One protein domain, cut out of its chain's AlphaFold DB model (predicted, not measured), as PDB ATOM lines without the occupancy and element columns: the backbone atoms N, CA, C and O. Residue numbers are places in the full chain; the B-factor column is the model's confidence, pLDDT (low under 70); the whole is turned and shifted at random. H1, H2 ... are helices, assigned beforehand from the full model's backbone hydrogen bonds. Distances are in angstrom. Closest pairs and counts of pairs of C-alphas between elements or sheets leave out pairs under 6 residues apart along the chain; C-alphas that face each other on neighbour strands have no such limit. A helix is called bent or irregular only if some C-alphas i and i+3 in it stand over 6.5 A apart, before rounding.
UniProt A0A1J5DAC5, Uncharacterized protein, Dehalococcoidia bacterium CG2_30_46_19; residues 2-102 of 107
ATOM      1  N   TYR A   2     -12.893 -48.652 -50.480       93.44
ATOM      2  CA  TYR A   2     -13.701 -49.558 -51.332       93.44
ATOM      3  C   TYR A   2     -12.906 -50.546 -52.200       93.44
ATOM      4  O   TYR A   2     -13.347 -51.676 -52.362       93.44
ATOM      5  N   VAL A   3     -11.729 -50.161 -52.710       94.44
ATOM      6  CA  VAL A   3     -10.839 -51.084 -53.443       94.44
ATOM      7  C   VAL A   3     -10.366 -52.227 -52.535       94.44
ATOM      8  O   VAL A   3     -10.500 -53.392 -52.890       94.44
ATOM      9  N   LYS A   4      -9.912 -51.897 -51.317       96.44
ATOM     10  CA  LYS A   4      -9.528 -52.881 -50.292       96.44
ATOM     11  C   LYS A   4     -10.711 -53.790 -49.916       96.44
ATOM     12  O   LYS A   4     -10.545 -55.003 -49.842       96.44
ATOM     13  N   HIS A   5     -11.921 -53.232 -49.805       95.75
ATOM     14  CA  HIS A   5     -13.139 -54.005 -49.531       95.75
ATOM     15  C   HIS A   5     -13.533 -54.940 -50.676       95.75
ATOM     16  O   HIS A   5     -14.000 -56.037 -50.411       95.75
ATOM     17  N   ALA A   6     -13.362 -54.535 -51.936       95.31
ATOM     18  CA  ALA A   6     -13.622 -55.412 -53.077       95.31
ATOM     19  C   ALA A   6     -12.655 -56.609 -53.118       95.31
ATOM     20  O   ALA A   6     -13.045 -57.689 -53.545       95.31
ATOM     21  N   PHE A   7     -11.420 -56.421 -52.646       97.12
ATOM     22  CA  PHE A   7     -10.409 -57.472 -52.550       97.12
ATOM     23  C   PHE A   7     -10.637 -58.421 -51.366       97.12
ATOM     24  O   PHE A   7     -10.682 -59.632 -51.549       97.12
ATOM     25  N   ASN A   8     -10.802 -57.884 -50.153       97.50
ATOM     26  CA  ASN A   8     -11.088 -58.673 -48.957       97.50
ATOM     27  C   ASN A   8     -12.095 -57.926 -48.059       97.50
ATOM     28  O   ASN A   8     -11.695 -57.091 -47.234       97.50
ATOM     29  N   PRO A   9     -13.408 -58.208 -48.206       96.38
ATOM     30  CA  PRO A   9     -14.455 -57.531 -47.446       96.38
ATOM     31  C   PRO A   9     -14.285 -57.707 -45.936       96.38
ATOM     32  O   PRO A   9     -14.275 -56.727 -45.196       96.38
ATOM     33  N   SER A  10     -14.083 -58.949 -45.484       97.62
ATOM     34  CA  SER A  10     -13.989 -59.296 -44.060       97.62
ATOM     35  C   SER A  10     -12.839 -58.559 -43.375       97.62
ATOM     36  O   SER A  10     -13.033 -57.902 -42.350       97.62
ATOM     37  N   LEU A  11     -11.649 -58.588 -43.979       97.94
ATOM     38  CA  LEU A  11     -10.479 -57.910 -43.427       97.94
ATOM     39  C   LEU A  11     -10.632 -56.383 -43.454       97.94
ATOM     40  O   LEU A  11     -10.228 -55.700 -42.514       97.94
ATOM     41  N   THR A  12     -11.282 -55.842 -44.484       97.62
ATOM     42  CA  THR A  12     -11.524 -54.398 -44.595       97.62
ATOM     43  C   THR A  12     -12.552 -53.891 -43.579       97.62
ATOM     44  O   THR A  12     -12.416 -52.770 -43.088       97.62
ATOM     45  N   LEU A  13     -13.554 -54.698 -43.215       97.50
ATOM     46  CA  LEU A  13     -14.486 -54.361 -42.133       97.50
ATOM     47  C   LEU A  13     -13.796 -54.389 -40.762       97.50
ATOM     48  O   LEU A  13     -14.025 -53.489 -39.961       97.50
ATOM     49  N   LYS A  14     -12.870 -55.329 -40.525       98.06
ATOM     50  CA  LYS A  14     -12.028 -55.306 -39.314       98.06
ATOM     51  C   LYS A  14     -11.146 -54.055 -39.249       98.06
ATOM     52  O   LYS A  14     -11.021 -53.456 -38.184       98.06
ATOM     53  N   LEU A  15     -10.580 -53.624 -40.382       97.94
ATOM     54  CA  LEU A  15      -9.827 -52.366 -40.462       97.94
ATOM     55  C   LEU A  15     -10.724 -51.155 -40.160       97.94
ATOM     56  O   LEU A  15     -10.326 -50.267 -39.412       97.94
ATOM     57  N   ARG A  16     -11.952 -51.125 -40.695       97.38
ATOM     58  CA  ARG A  16     -12.951 -50.095 -40.358       97.38
ATOM     59  C   ARG A  16     -13.221 -50.059 -38.851       97.38
ATOM     60  O   ARG A  16     -13.251 -48.974 -38.280       97.38
ATOM     61  N   ASP A  17     -13.398 -51.207 -38.207       97.94
ATOM     62  CA  ASP A  17     -13.690 -51.274 -36.768       97.94
ATOM     63  C   ASP A  17     -12.495 -50.820 -35.914       97.94
ATOM     64  O   ASP A  17     -12.665 -50.117 -34.913       97.94
ATOM     65  N   HIS A  18     -11.273 -51.134 -36.353       98.06
ATOM     66  CA  HIS A  18     -10.051 -50.590 -35.765       98.06
ATOM     67  C   HIS A  18      -9.995 -49.059 -35.889       98.06
ATOM     68  O   HIS A  18      -9.734 -48.373 -34.901       98.06
ATOM     69  N   ILE A  19     -10.326 -48.508 -37.062       97.75
ATOM     70  CA  ILE A  19     -10.416 -47.056 -37.277       97.75
ATOM     71  C   ILE A  19     -11.480 -46.434 -36.363       97.75
ATOM     72  O   ILE A  19     -11.220 -45.415 -35.737       97.75
ATOM     73  N   LEU A  20     -12.663 -47.037 -36.225       97.31
ATOM     74  CA  LEU A  20     -13.702 -46.522 -35.323       97.31
ATOM     75  C   LEU A  20     -13.239 -46.499 -33.860       97.31
ATOM     76  O   LEU A  20     -13.500 -45.531 -33.144       97.31
ATOM     77  N   THR A  21     -12.502 -47.528 -33.438       97.88
ATOM     78  CA  THR A  21     -11.881 -47.583 -32.108       97.88
ATOM     79  C   THR A  21     -10.875 -46.449 -31.929       97.88
ATOM     80  O   THR A  21     -10.963 -45.716 -30.945       97.88
ATOM     81  N   MET A  22      -9.981 -46.247 -32.901       97.19
ATOM     82  CA  MET A  22      -9.043 -45.122 -32.923       97.19
ATOM     83  C   MET A  22      -9.770 -43.781 -32.775       97.19
ATOM     84  O   MET A  22      -9.460 -43.019 -31.863       97.19
ATOM     85  N   LEU A  23     -10.784 -43.513 -33.606       95.75
ATOM     86  CA  LEU A  23     -11.529 -42.247 -33.604       95.75
ATOM     87  C   LEU A  23     -12.168 -41.927 -32.245       95.75
ATOM     88  O   LEU A  23     -12.205 -40.763 -31.852       95.75
ATOM     89  N   SER A  24     -12.634 -42.945 -31.515       94.81
ATOM     90  CA  SER A  24     -13.210 -42.772 -30.173       94.81
ATOM     91  C   SER A  24     -12.196 -42.370 -29.094       94.81
ATOM     92  O   SER A  24     -12.594 -41.880 -28.038       94.81
ATOM     93  N   GLN A  25     -10.898 -42.573 -29.342       95.50
ATOM     94  CA  GLN A  25      -9.823 -42.297 -28.384       95.50
ATOM     95  C   GLN A  25      -9.099 -40.977 -28.658       95.50
ATOM     96  O   GLN A  25      -8.425 -40.464 -27.764       95.50
ATOM     97  N   ILE A  26      -9.259 -40.411 -29.859       95.06
ATOM     98  CA  ILE A  26      -8.637 -39.142 -30.245       95.06
ATOM     99  C   ILE A  26      -9.184 -37.983 -29.410       95.06
ATOM    100  O   ILE A  26     -10.395 -37.803 -29.260       95.06
ATOM    101  N   ARG A  27      -8.266 -37.154 -28.910       94.69
ATOM    102  CA  ARG A  27      -8.556 -35.946 -28.133       94.69
ATOM    103  C   ARG A  27      -8.093 -34.683 -28.870       94.69
ATOM    104  O   ARG A  27      -7.142 -34.751 -29.652       94.69
ATOM    105  N   PRO A  28      -8.729 -33.526 -28.616       94.62
ATOM    106  CA  PRO A  28      -8.245 -32.232 -29.089       94.62
ATOM    107  C   PRO A  28      -6.810 -31.952 -28.630       94.62
ATOM    108  O   PRO A  28      -6.422 -32.355 -27.531       94.62
ATOM    109  N   VAL A  29      -6.050 -31.217 -29.440       95.31
ATOM    110  CA  VAL A  29      -4.686 -30.780 -29.106       95.31
ATOM    111  C   VAL A  29      -4.580 -29.258 -29.105       95.31
ATOM    112  O   VAL A  29      -5.377 -28.565 -29.730       95.31
ATOM    113  N   ASN A  30      -3.576 -28.732 -28.410       94.06
ATOM    114  CA  ASN A  30      -3.264 -27.301 -28.353       94.06
ATOM    115  C   ASN A  30      -1.837 -26.981 -28.836       94.06
ATOM    116  O   ASN A  30      -1.367 -25.858 -28.659       94.06
ATOM    117  N   SER A  31      -1.149 -27.954 -29.439       90.06
ATOM    118  CA  SER A  31       0.215 -27.832 -29.951       90.06
ATOM    119  C   SER A  31       0.272 -28.103 -31.456       90.06
ATOM    120  O   SER A  31      -0.511 -28.882 -32.000       90.06
ATOM    121  N   PHE A  32       1.217 -27.445 -32.132       86.38
ATOM    122  CA  PHE A  32       1.503 -27.648 -33.548       86.38
ATOM    123  C   PHE A  32       3.010 -27.891 -33.747       86.38
ATOM    124  O   PHE A  32       3.805 -27.103 -33.228       86.38
ATOM    125  N   PRO A  33       3.419 -28.931 -34.498       88.44
ATOM    126  CA  PRO A  33       2.570 -29.930 -35.157       88.44
ATOM    127  C   PRO A  33       1.914 -30.912 -34.161       88.44
ATOM    128  O   PRO A  33       2.466 -31.150 -33.085       88.44
ATOM    129  N   PRO A  34       0.743 -31.490 -34.497       92.00
ATOM    130  CA  PRO A  34       0.112 -32.518 -33.676       92.00
ATOM    131  C   PRO A  34       0.945 -33.807 -33.673       92.00
ATOM    132  O   PRO A  34       1.513 -34.198 -34.693       92.00
ATOM    133  N   THR A  35       0.970 -34.503 -32.538       94.94
ATOM    134  CA  THR A  35       1.534 -35.854 -32.422       94.94
ATOM    135  C   THR A  35       0.439 -36.905 -32.559       94.94
ATOM    136  O   THR A  35      -0.689 -36.685 -32.116       94.94
ATOM    137  N   LEU A  36       0.786 -38.070 -33.111       96.25
ATOM    138  CA  LEU A  36      -0.094 -39.239 -33.086       96.25
ATOM    139  C   LEU A  36      -0.364 -39.645 -31.625       96.25
ATOM    140  O   LEU A  36       0.534 -39.629 -30.784       96.25
ATOM    141  N   GLN A  37      -1.617 -39.957 -31.326       96.56
ATOM    142  CA  GLN A  37      -2.149 -40.331 -30.018       96.56
ATOM    143  C   GLN A  37      -2.462 -41.831 -29.925       96.56
ATOM    144  O   GLN A  37      -2.416 -42.394 -28.832       96.56
ATOM    145  N   PHE A  38      -2.798 -42.474 -31.047       97.19
ATOM    146  CA  PHE A  38      -3.276 -43.853 -31.097       97.19
ATOM    147  C   PHE A  38      -2.407 -44.757 -31.967       97.19
ATOM    148  O   PHE A  38      -2.106 -45.874 -31.548       97.19
ATOM    149  N   PHE A  39      -2.025 -44.319 -33.169       97.50
ATOM    150  CA  PHE A  39      -1.290 -45.155 -34.111       97.50
ATOM    151  C   PHE A  39       0.008 -45.700 -33.514       97.50
ATOM    152  O   PHE A  39       0.793 -44.988 -32.886       97.50
ATOM    153  N   LYS A  40       0.246 -46.983 -33.789       97.06
ATOM    154  CA  LYS A  40       1.522 -47.653 -33.578       97.06
ATOM    155  C   LYS A  40       1.806 -48.557 -34.779       97.06
ATOM    156  O   LYS A  40       0.844 -49.082 -35.351       97.06
ATOM    157  N   PRO A  41       3.074 -48.788 -35.155       96.12
ATOM    158  CA  PRO A  41       3.414 -49.641 -36.295       96.12
ATOM    159  C   PRO A  41       2.782 -51.041 -36.230       96.12
ATOM    160  O   PRO A  41       2.361 -51.585 -37.249       96.12
ATOM    161  N   GLU A  42       2.618 -51.603 -35.030       96.88
ATOM    162  CA  GLU A  42       2.031 -52.932 -34.821       96.88
ATOM    163  C   GLU A  42       0.547 -52.996 -35.212       96.88
ATOM    164  O   GLU A  42       0.028 -54.077 -35.492       96.88
ATOM    165  N   HIS A  43      -0.148 -51.855 -35.275       97.31
ATOM    166  CA  HIS A  43      -1.543 -51.792 -35.714       97.31
ATOM    167  C   HIS A  43      -1.712 -52.128 -37.201       97.31
ATOM    168  O   HIS A  43      -2.820 -52.451 -37.626       97.31
ATOM    169  N   VAL A  44      -0.637 -52.074 -37.993       97.31
ATOM    170  CA  VAL A  44      -0.661 -52.363 -39.434       97.31
ATOM    171  C   VAL A  44      -0.638 -53.866 -39.708       97.31
ATOM    172  O   VAL A  44      -1.308 -54.334 -40.631       97.31
ATOM    173  N   GLU A  45       0.095 -54.635 -38.900       96.88
ATOM    174  CA  GLU A  45       0.394 -56.048 -39.165       96.88
ATOM    175  C   GLU A  45      -0.848 -56.923 -39.420       96.88
ATOM    176  O   GLU A  45      -0.845 -57.663 -40.408       96.88
ATOM    177  N   PRO A  46      -1.959 -56.805 -38.661       97.62
ATOM    178  CA  PRO A  46      -3.167 -57.588 -38.929       97.62
ATOM    179  C   PRO A  46      -3.793 -57.335 -40.308       97.62
ATOM    180  O   PRO A  46      -4.565 -58.161 -40.787       97.62
ATOM    181  N   PHE A  47      -3.499 -56.195 -40.936       97.81
ATOM    182  CA  PHE A  47      -4.166 -55.703 -42.143       97.81
ATOM    183  C   PHE A  47      -3.247 -55.619 -43.363       97.81
ATOM    184  O   PHE A  47      -3.707 -55.230 -44.436       97.81
ATOM    185  N   LYS A  48      -1.978 -56.010 -43.223       96.31
ATOM    186  CA  LYS A  48      -0.930 -55.922 -44.251       96.31
ATOM    187  C   LYS A  48      -1.315 -56.559 -45.586       96.31
ATOM    188  O   LYS A  48      -0.895 -56.114 -46.646       96.31
ATOM    189  N   GLU A  49      -2.172 -57.580 -45.563       97.19
ATOM    190  CA  GLU A  49      -2.688 -58.199 -46.787       97.19
ATOM    191  C   GLU A  49      -3.455 -57.208 -47.682       97.19
ATOM    192  O   GLU A  49      -3.418 -57.320 -48.908       97.19
ATOM    193  N   LEU A  50      -4.112 -56.206 -47.089       97.50
ATOM    194  CA  LEU A  50      -4.849 -55.185 -47.828       97.50
ATOM    195  C   LEU A  50      -3.934 -54.245 -48.625       97.50
ATOM    196  O   LEU A  50      -4.440 -53.516 -49.477       97.50
ATOM    197  N   ASP A  51      -2.621 -54.248 -48.389       97.25
ATOM    198  CA  ASP A  51      -1.651 -53.439 -49.144       97.25
ATOM    199  C   ASP A  51      -1.372 -53.976 -50.543       97.25
ATOM    200  O   ASP A  51      -0.831 -53.260 -51.380       97.25
ATOM    201  N   LYS A  52      -1.835 -55.192 -50.853       97.00
ATOM    202  CA  LYS A  52      -1.798 -55.742 -52.214       97.00
ATOM    203  C   LYS A  52      -2.670 -54.958 -53.201       97.00
ATOM    204  O   LYS A  52      -2.517 -55.135 -54.407       97.00
ATOM    205  N   VAL A  53      -3.614 -54.147 -52.710       96.31
ATOM    206  CA  VAL A  53      -4.553 -53.393 -53.546       96.31
ATOM    207  C   VAL A  53      -4.760 -51.950 -53.079       96.31
ATOM    208  O   VAL A  53      -4.756 -51.628 -51.885       96.31
ATOM    209  N   GLY A  54      -5.080 -51.093 -54.049       92.62
ATOM    210  CA  GLY A  54      -5.258 -49.658 -53.848       92.62
ATOM    211  C   GLY A  54      -3.931 -48.899 -53.846       92.62
ATOM    212  O   GLY A  54      -2.864 -49.491 -53.784       92.62
ATOM    213  N   GLU A  55      -4.020 -47.576 -53.932       93.00
ATOM    214  CA  GLU A  55      -2.842 -46.703 -54.060       93.00
ATOM    215  C   GLU A  55      -2.118 -46.465 -52.731       93.00
ATOM    216  O   GLU A  55      -0.919 -46.216 -52.710       93.00
ATOM    217  N   PHE A  56      -2.848 -46.546 -51.615       95.75
ATOM    218  CA  PHE A  56      -2.329 -46.219 -50.291       95.75
ATOM    219  C   PHE A  56      -2.180 -47.460 -49.412       95.75
ATOM    220  O   PHE A  56      -3.071 -48.324 -49.379       95.75
ATOM    221  N   THR A  57      -1.083 -47.505 -48.655       97.31
ATOM    222  CA  THR A  57      -0.841 -48.527 -47.631       97.31
ATOM    223  C   THR A  57      -1.785 -48.347 -46.442       97.31
ATOM    224  O   THR A  57      -2.318 -47.259 -46.204       97.31
ATOM    225  N   VAL A  58      -2.014 -49.411 -45.674       97.31
ATOM    226  CA  VAL A  58      -2.791 -49.354 -44.433       97.31
ATOM    227  C   VAL A  58      -2.123 -48.416 -43.436       97.31
ATOM    228  O   VAL A  58      -2.823 -47.624 -42.815       97.31
ATOM    229  N   GLU A  59      -0.794 -48.442 -43.336       98.00
ATOM    230  CA  GLU A  59      -0.026 -47.507 -42.510       98.00
ATOM    231  C   GLU A  59      -0.373 -46.048 -42.828       98.00
ATOM    232  O   GLU A  59      -0.806 -45.305 -41.946       98.00
ATOM    233  N   PHE A  60      -0.260 -45.662 -44.103       97.62
ATOM    234  CA  PHE A  60      -0.578 -44.305 -44.532       97.62
ATOM    235  C   PHE A  60      -2.026 -43.939 -44.203       97.62
ATOM    236  O   PHE A  60      -2.287 -42.846 -43.704       97.62
ATOM    237  N   LEU A  61      -2.971 -44.853 -44.455       97.12
ATOM    238  CA  LEU A  61      -4.379 -44.620 -44.146       97.12
ATOM    239  C   LEU A  61      -4.588 -44.375 -42.648       97.12
ATOM    240  O   LEU A  61      -5.233 -43.391 -42.301       97.12
ATOM    241  N   LEU A  62      -4.050 -45.222 -41.768       97.88
ATOM    242  CA  LEU A  62      -4.228 -45.072 -40.320       97.88
ATOM    243  C   LEU A  62      -3.675 -43.731 -39.823       97.88
ATOM    244  O   LEU A  62      -4.393 -43.000 -39.141       97.88
ATOM    245  N   ILE A  63      -2.460 -43.369 -40.244       97.75
ATOM    246  CA  ILE A  63      -1.823 -42.097 -39.880       97.75
ATOM    247  C   ILE A  63      -2.641 -40.907 -40.402       97.75
ATOM    248  O   ILE A  63      -2.958 -39.988 -39.648       97.75
ATOM    249  N   ALA A  64      -3.013 -40.910 -41.685       97.12
ATOM    250  CA  ALA A  64      -3.739 -39.795 -42.289       97.12
ATOM    251  C   ALA A  64      -5.121 -39.597 -41.650       97.12
ATOM    252  O   ALA A  64      -5.520 -38.466 -41.373       97.12
ATOM    253  N   ILE A  65      -5.848 -40.686 -41.386       96.81
ATOM    254  CA  ILE A  65      -7.166 -40.631 -40.744       96.81
ATOM    255  C   ILE A  65      -7.043 -40.102 -39.318       96.81
ATOM    256  O   ILE A  65      -7.866 -39.287 -38.903       96.81
ATOM    257  N   GLU A  66      -6.026 -40.536 -38.577       97.00
ATOM    258  CA  GLU A  66      -5.768 -40.033 -37.234       97.00
ATOM    259  C   GLU A  66      -5.511 -38.524 -37.229       97.00
ATOM    260  O   GLU A  66      -6.131 -37.798 -36.454       97.00
ATOM    261  N   LEU A  67      -4.666 -38.029 -38.134       96.50
ATOM    262  CA  LEU A  67      -4.383 -36.598 -38.246       96.50
ATOM    263  C   LEU A  67      -5.638 -35.788 -38.607       96.50
ATOM    264  O   LEU A  67      -5.893 -34.748 -37.996       96.50
ATOM    265  N   VAL A  68      -6.461 -36.285 -39.539       95.19
ATOM    266  CA  VAL A  68      -7.758 -35.672 -39.879       95.19
ATOM    267  C   VAL A  68      -8.687 -35.654 -38.665       95.19
ATOM    268  O   VAL A  68      -9.336 -34.643 -38.405       95.19
ATOM    269  N   ALA A  69      -8.726 -36.733 -37.884       95.12
ATOM    270  CA  ALA A  69      -9.550 -36.815 -36.685       95.12
ATOM    271  C   ALA A  69      -9.083 -35.851 -35.587       95.12
ATOM    272  O   ALA A  69      -9.917 -35.190 -34.965       95.12
ATOM    273  N   ILE A  70      -7.769 -35.723 -35.376       95.50
ATOM    274  CA  ILE A  70      -7.190 -34.747 -34.444       95.50
ATOM    275  C   ILE A  70      -7.596 -33.334 -34.869       95.50
ATOM    276  O   ILE A  70      -8.060 -32.552 -34.035       95.50
ATOM    277  N   GLN A  71      -7.481 -33.013 -36.160       94.00
ATOM    278  CA  GLN A  71      -7.883 -31.713 -36.696       94.00
ATOM    279  C   GLN A  71      -9.391 -31.466 -36.536       94.00
ATOM    280  O   GLN A  71      -9.786 -30.381 -36.104       94.00
ATOM    281  N   GLU A  72     -10.233 -32.460 -36.838       93.81
ATOM    282  CA  GLU A  72     -11.689 -32.373 -36.683       93.81
ATOM    283  C   GLU A  72     -12.062 -32.101 -35.223       93.81
ATOM    284  O   GLU A  72     -12.758 -31.127 -34.961       93.81
ATOM    285  N   LYS A  73     -11.553 -32.885 -34.264       93.62
ATOM    286  CA  LYS A  73     -11.865 -32.716 -32.834       93.62
ATOM    287  C   LYS A  73     -11.312 -31.422 -32.247       93.62
ATOM    288  O   LYS A  73     -11.937 -30.851 -31.356       93.62
ATOM    289  N   THR A  74     -10.164 -30.959 -32.735       93.88
ATOM    290  CA  THR A  74      -9.551 -29.705 -32.280       93.88
ATOM    291  C   THR A  74     -10.353 -28.491 -32.742       93.88
ATOM    292  O   THR A  74     -10.625 -27.603 -31.939       93.88
ATOM    293  N   ASN A  75     -10.790 -28.467 -34.004       92.25
ATOM    294  CA  ASN A  75     -11.541 -27.336 -34.560       92.25
ATOM    295  C   ASN A  75     -13.047 -27.412 -34.266       92.25
ATOM    296  O   ASN A  75     -13.719 -26.387 -34.164       92.25
ATOM    297  N   TYR A  76     -13.579 -28.626 -34.133       91.62
ATOM    298  CA  TYR A  76     -14.995 -28.919 -33.939       91.62
ATOM    299  C   TYR A  76     -15.143 -30.048 -32.906       91.62
ATOM    300  O   TYR A  76     -15.239 -31.219 -33.274       91.62
ATOM    301  N   PRO A  77     -15.209 -29.742 -31.598       85.38
ATOM    302  CA  PRO A  77     -15.292 -30.766 -30.547       85.38
ATOM    303  C   PRO A  77     -16.485 -31.724 -30.698       85.38
ATOM    304  O   PRO A  77     -16.398 -32.905 -30.361       85.38
ATOM    305  N   THR A  78     -17.593 -31.228 -31.255       85.88
ATOM    306  CA  THR A  78     -18.805 -32.001 -31.577       85.88
ATOM    307  C   THR A  78     -18.799 -32.581 -32.998       85.88
ATOM    308  O   THR A  78     -19.788 -33.173 -33.431       85.88
ATOM    309  N   GLY A  79     -17.694 -32.428 -33.732       82.62
ATOM    310  CA  GLY A  79     -17.472 -33.003 -35.052       82.62
ATOM    311  C   GLY A  79     -17.586 -34.524 -35.012       82.62
ATOM    312  O   GLY A  79     -17.005 -35.193 -34.151       82.62
ATOM    313  N   THR A  80     -18.408 -35.057 -35.914       87.25
ATOM    314  CA  THR A  80     -18.676 -36.497 -36.066       87.25
ATOM    315  C   THR A  80     -18.624 -36.932 -37.531       87.25
ATOM    316  O   THR A  80     -19.074 -38.026 -37.867       87.25
ATOM    317  N   VAL A  81     -18.118 -36.084 -38.433       88.81
ATOM    318  CA  VAL A  81     -18.178 -36.338 -39.883       88.81
ATOM    319  C   VAL A  81     -17.324 -37.549 -40.222       88.81
ATOM    320  O   VAL A  81     -17.832 -38.512 -40.801       88.81
ATOM    321  N   THR A  82     -16.061 -37.540 -39.792       90.50
ATOM    322  CA  THR A  82     -15.131 -38.649 -40.034       90.50
ATOM    323  C   THR A  82     -15.665 -39.955 -39.437       90.50
ATOM    324  O   THR A  82     -15.735 -40.971 -40.124       90.50
ATOM    325  N   GLU A  83     -16.142 -39.926 -38.191       92.00
ATOM    326  CA  GLU A  83     -16.715 -41.097 -37.514       92.00
ATOM    327  C   GLU A  83     -17.942 -41.661 -38.247       92.00
ATOM    328  O   GLU A  83     -18.041 -42.871 -38.472       92.00
ATOM    329  N   ASN A  84     -18.861 -40.794 -38.675       91.81
ATOM    330  CA  ASN A  84     -20.066 -41.202 -39.389       91.81
ATOM    331  C   ASN A  84     -19.751 -41.829 -40.752       91.81
ATOM    332  O   ASN A  84     -20.435 -42.773 -41.155       91.81
ATOM    333  N   LEU A  85     -18.714 -41.362 -41.455       92.38
ATOM    334  CA  LEU A  85     -18.280 -41.975 -42.714       92.38
ATOM    335  C   LEU A  85     -17.847 -43.424 -42.503       92.38
ATOM    336  O   LEU A  85     -18.317 -44.312 -43.218       92.38
ATOM    337  N   TYR A  86     -17.021 -43.678 -41.486       94.50
ATOM    338  CA  TYR A  86     -16.581 -45.034 -41.169       94.50
ATOM    339  C   TYR A  86     -17.718 -45.904 -40.627       94.50
ATOM    340  O   TYR A  86     -17.808 -47.059 -41.028       94.50
ATOM    341  N   LYS A  87     -18.646 -45.366 -39.823       94.12
ATOM    342  CA  LYS A  87     -19.849 -46.102 -39.378       94.12
ATOM    343  C   LYS A  87     -20.740 -46.531 -40.546       94.12
ATOM    344  O   LYS A  87     -21.285 -47.630 -40.538       94.12
ATOM    345  N   ASN A  88     -20.892 -45.671 -41.554       93.25
ATOM    346  CA  ASN A  88     -21.715 -45.969 -42.725       93.25
ATOM    347  C   ASN A  88     -21.007 -46.904 -43.727       93.25
ATOM    348  O   ASN A  88     -21.674 -47.554 -44.538       93.25
ATOM    349  N   PHE A  89     -19.676 -46.986 -43.688       94.00
ATOM    350  CA  PHE A  89     -18.894 -47.830 -44.585       94.00
ATOM    351  C   PHE A  89     -19.184 -49.325 -44.362       94.00
ATOM    352  O   PHE A  89     -19.085 -49.850 -43.250       94.00
ATOM    353  N   GLY A  90     -19.541 -50.024 -45.444       87.94
ATOM    354  CA  GLY A  90     -19.928 -51.439 -45.405       87.94
ATOM    355  C   GLY A  90     -21.356 -51.697 -44.907       87.94
ATOM    356  O   GLY A  90     -21.753 -52.853 -44.820       87.94
ATOM    357  N   VAL A  91     -22.123 -50.645 -44.596       89.62
ATOM    358  CA  VAL A  91     -23.540 -50.730 -44.195       89.62
ATOM    359  C   VAL A  91     -24.436 -50.072 -45.242       89.62
ATOM    360  O   VAL A  91     -25.427 -50.656 -45.670       89.62
ATOM    361  N   LYS A  92     -24.081 -48.855 -45.671       89.56
ATOM    362  CA  LYS A  92     -24.798 -48.114 -46.716       89.56
ATOM    363  C   LYS A  92     -24.142 -48.309 -48.077       89.56
ATOM    364  O   LYS A  92     -22.958 -48.648 -48.175       89.56
ATOM    365  N   ASP A  93     -24.903 -48.044 -49.135       89.31
ATOM    366  CA  ASP A  93     -24.356 -48.014 -50.485       89.31
ATOM    367  C   ASP A  93     -23.275 -46.926 -50.622       89.31
ATOM    368  O   ASP A  93     -23.267 -45.915 -49.913       89.31
ATOM    369  N   ARG A  94     -22.347 -47.140 -51.559       85.94
ATOM    370  CA  ARG A  94     -21.171 -46.276 -51.727       85.94
ATOM    371  C   ARG A  94     -21.517 -44.812 -51.986       85.94
ATOM    372  O   ARG A  94     -20.798 -43.936 -51.511       85.94
ATOM    373  N   PHE A  95     -22.596 -44.542 -52.717       87.50
ATOM    374  CA  PHE A  95     -22.968 -43.181 -53.079       87.50
ATOM    375  C   PHE A  95     -23.605 -42.469 -51.892       87.50
ATOM    376  O   PHE A  95     -23.244 -41.324 -51.631       87.50
ATOM    377  N   SER A  96     -24.428 -43.154 -51.095       86.06
ATOM    378  CA  SER A  96     -24.936 -42.609 -49.830       86.06
ATOM    379  C   SER A  96     -23.826 -42.294 -48.831       86.06
ATOM    380  O   SER A  96     -23.899 -41.273 -48.144       86.06
ATOM    381  N   VAL A  97     -22.786 -43.133 -48.745       86.56
ATOM    382  CA  VAL A  97     -21.620 -42.852 -47.887       86.56
ATOM    383  C   VAL A  97     -20.919 -41.575 -48.355       86.56
ATOM    384  O   VAL A  97     -20.742 -40.659 -47.554       86.56
ATOM    385  N   ILE A  98     -20.608 -41.457 -49.648       84.81
ATOM    386  CA  ILE A  98     -19.952 -40.266 -50.219       84.81
ATOM    387  C   ILE A  98     -20.832 -39.016 -50.067       84.81
ATOM    388  O   ILE A  98     -20.354 -37.939 -49.715       84.81
ATOM    389  N   GLN A  99     -22.141 -39.140 -50.265       83.44
ATOM    390  CA  GLN A  99     -23.065 -38.022 -50.107       83.44
ATOM    391  C   GLN A  99     -23.181 -37.567 -48.643       83.44
ATOM    392  O   GLN A  99     -23.487 -36.402 -48.387       83.44
ATOM    393  N   SER A 100     -22.923 -38.452 -47.674       82.88
ATOM    394  CA  SER A 100     -22.924 -38.090 -46.251       82.88
ATOM    395  C   SER A 100     -21.735 -37.213 -45.840       82.88
ATOM    396  O   SER A 100     -21.863 -36.464 -44.876       82.88
ATOM    397  N   SER A 101     -20.628 -37.236 -46.597       76.00
ATOM    398  CA  SER A 101     -19.481 -36.327 -46.404       76.00
ATOM    399  C   SER A 101     -19.673 -34.929 -46.992       76.00
ATOM    400  O   SER A 101     -18.865 -34.044 -46.725       76.00
ATOM    401  N   VAL A 102     -20.710 -34.706 -47.802       74.50
ATOM    402  CA  VAL A 102     -20.946 -33.395 -48.413       74.50
ATOM    403  C   VAL A 102     -21.651 -32.493 -47.405       74.50
ATOM    404  O   VAL A 102     -22.725 -32.828 -46.900       74.50
TER     405      VAL A 102
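AT A GLANCE: This is residues 2 to 102 of the 107 residues of an uncharacterized protein of Dehalococcoidia bacterium CG2_30_46_19 (UniProt A0A1J5DAC5). Three helices, H2, H4 and H5, make the core, their centres in a triangle, with H2 and H4 running the same way and H5 running back along H2. H1 and H3 sit by the first part of H2, H6 folds back on H5, on the side of H5 away from H2, and a long link, residues 26 to 44, returns from the last end of H2 to H3. The printed part has 101 residues with six named helices, H1 to H6 in that order, and no named strand; the class is all helix. It is compact, with a radius of gyration of the C-alphas of 13.7 A and spans of 39 by 31 by 21 A.

IN THESE COORDINATES: Find C-alpha 2 at (-13.701, -49.558, -51.332); from there H1 runs over residues 2 to 7. H2 follows at residues 9 to 25, 24.8 A long, ending at C-alpha 25 at (-9.823, -42.297, -28.384). Look next at H3, residues 45 to 52, 13.2 A long and irregular: C-alphas 46 and 49 are 7.9 A apart. H4, residues 58 to 75, is the longest by residues and measures 25.7 A. H5 is residues 81 to 88, 10.6 A, and H6 is residues 94 to 100, 10.0 A, ending at C-alpha 100 at (-22.924, -38.090, -46.251).

HOW THE PARTS SIT: Begin with H2, the hub, which touches four helices. With residues 11 to 13 alone it touches H1, only at the corner by their link; the closest C-alphas are those of His 5 and Thr 12, 5.2 A. Its residues 11 to 15 alone touch H3 at a steep tilt of 53 degrees, closest at Leu 15 and Phe 47, C-alphas 6.8 A apart. Its residues 19 to 23 alone touch residues 62 to 69 of H4, closest at the C-alphas of Leu 23 and Ala 69, 6.6 A; the tilt is shallow at 34 degrees, only just short of steep. Its residues 16 to 23 alone touch H5, opposite ways, closest at the C-alphas of Arg 16 and Tyr 86, 6.3 A. H5 and H6 form a helical hairpin, closest at the C-alphas of Asn 88 and Val 97, 6.0 A. H6 is apart from H2 and H4. Every O i to N i+4 pair is within hydrogen-bond range in H1, H4, H5 and H6; H2 has 12 of 13, and H3 has 0 of 4 but 4 of 5 O i to N i+3 pairs.

THE WHOLE: The C-alphas farthest apart are those of Phe 7 and Asn 30, 39.3 A. The printed part has no cut; the link from H2 to H3 is long, 19 residues, and the other links are tight. The mean pLDDT of the printed part is 93.7, and no printed residue is under 70.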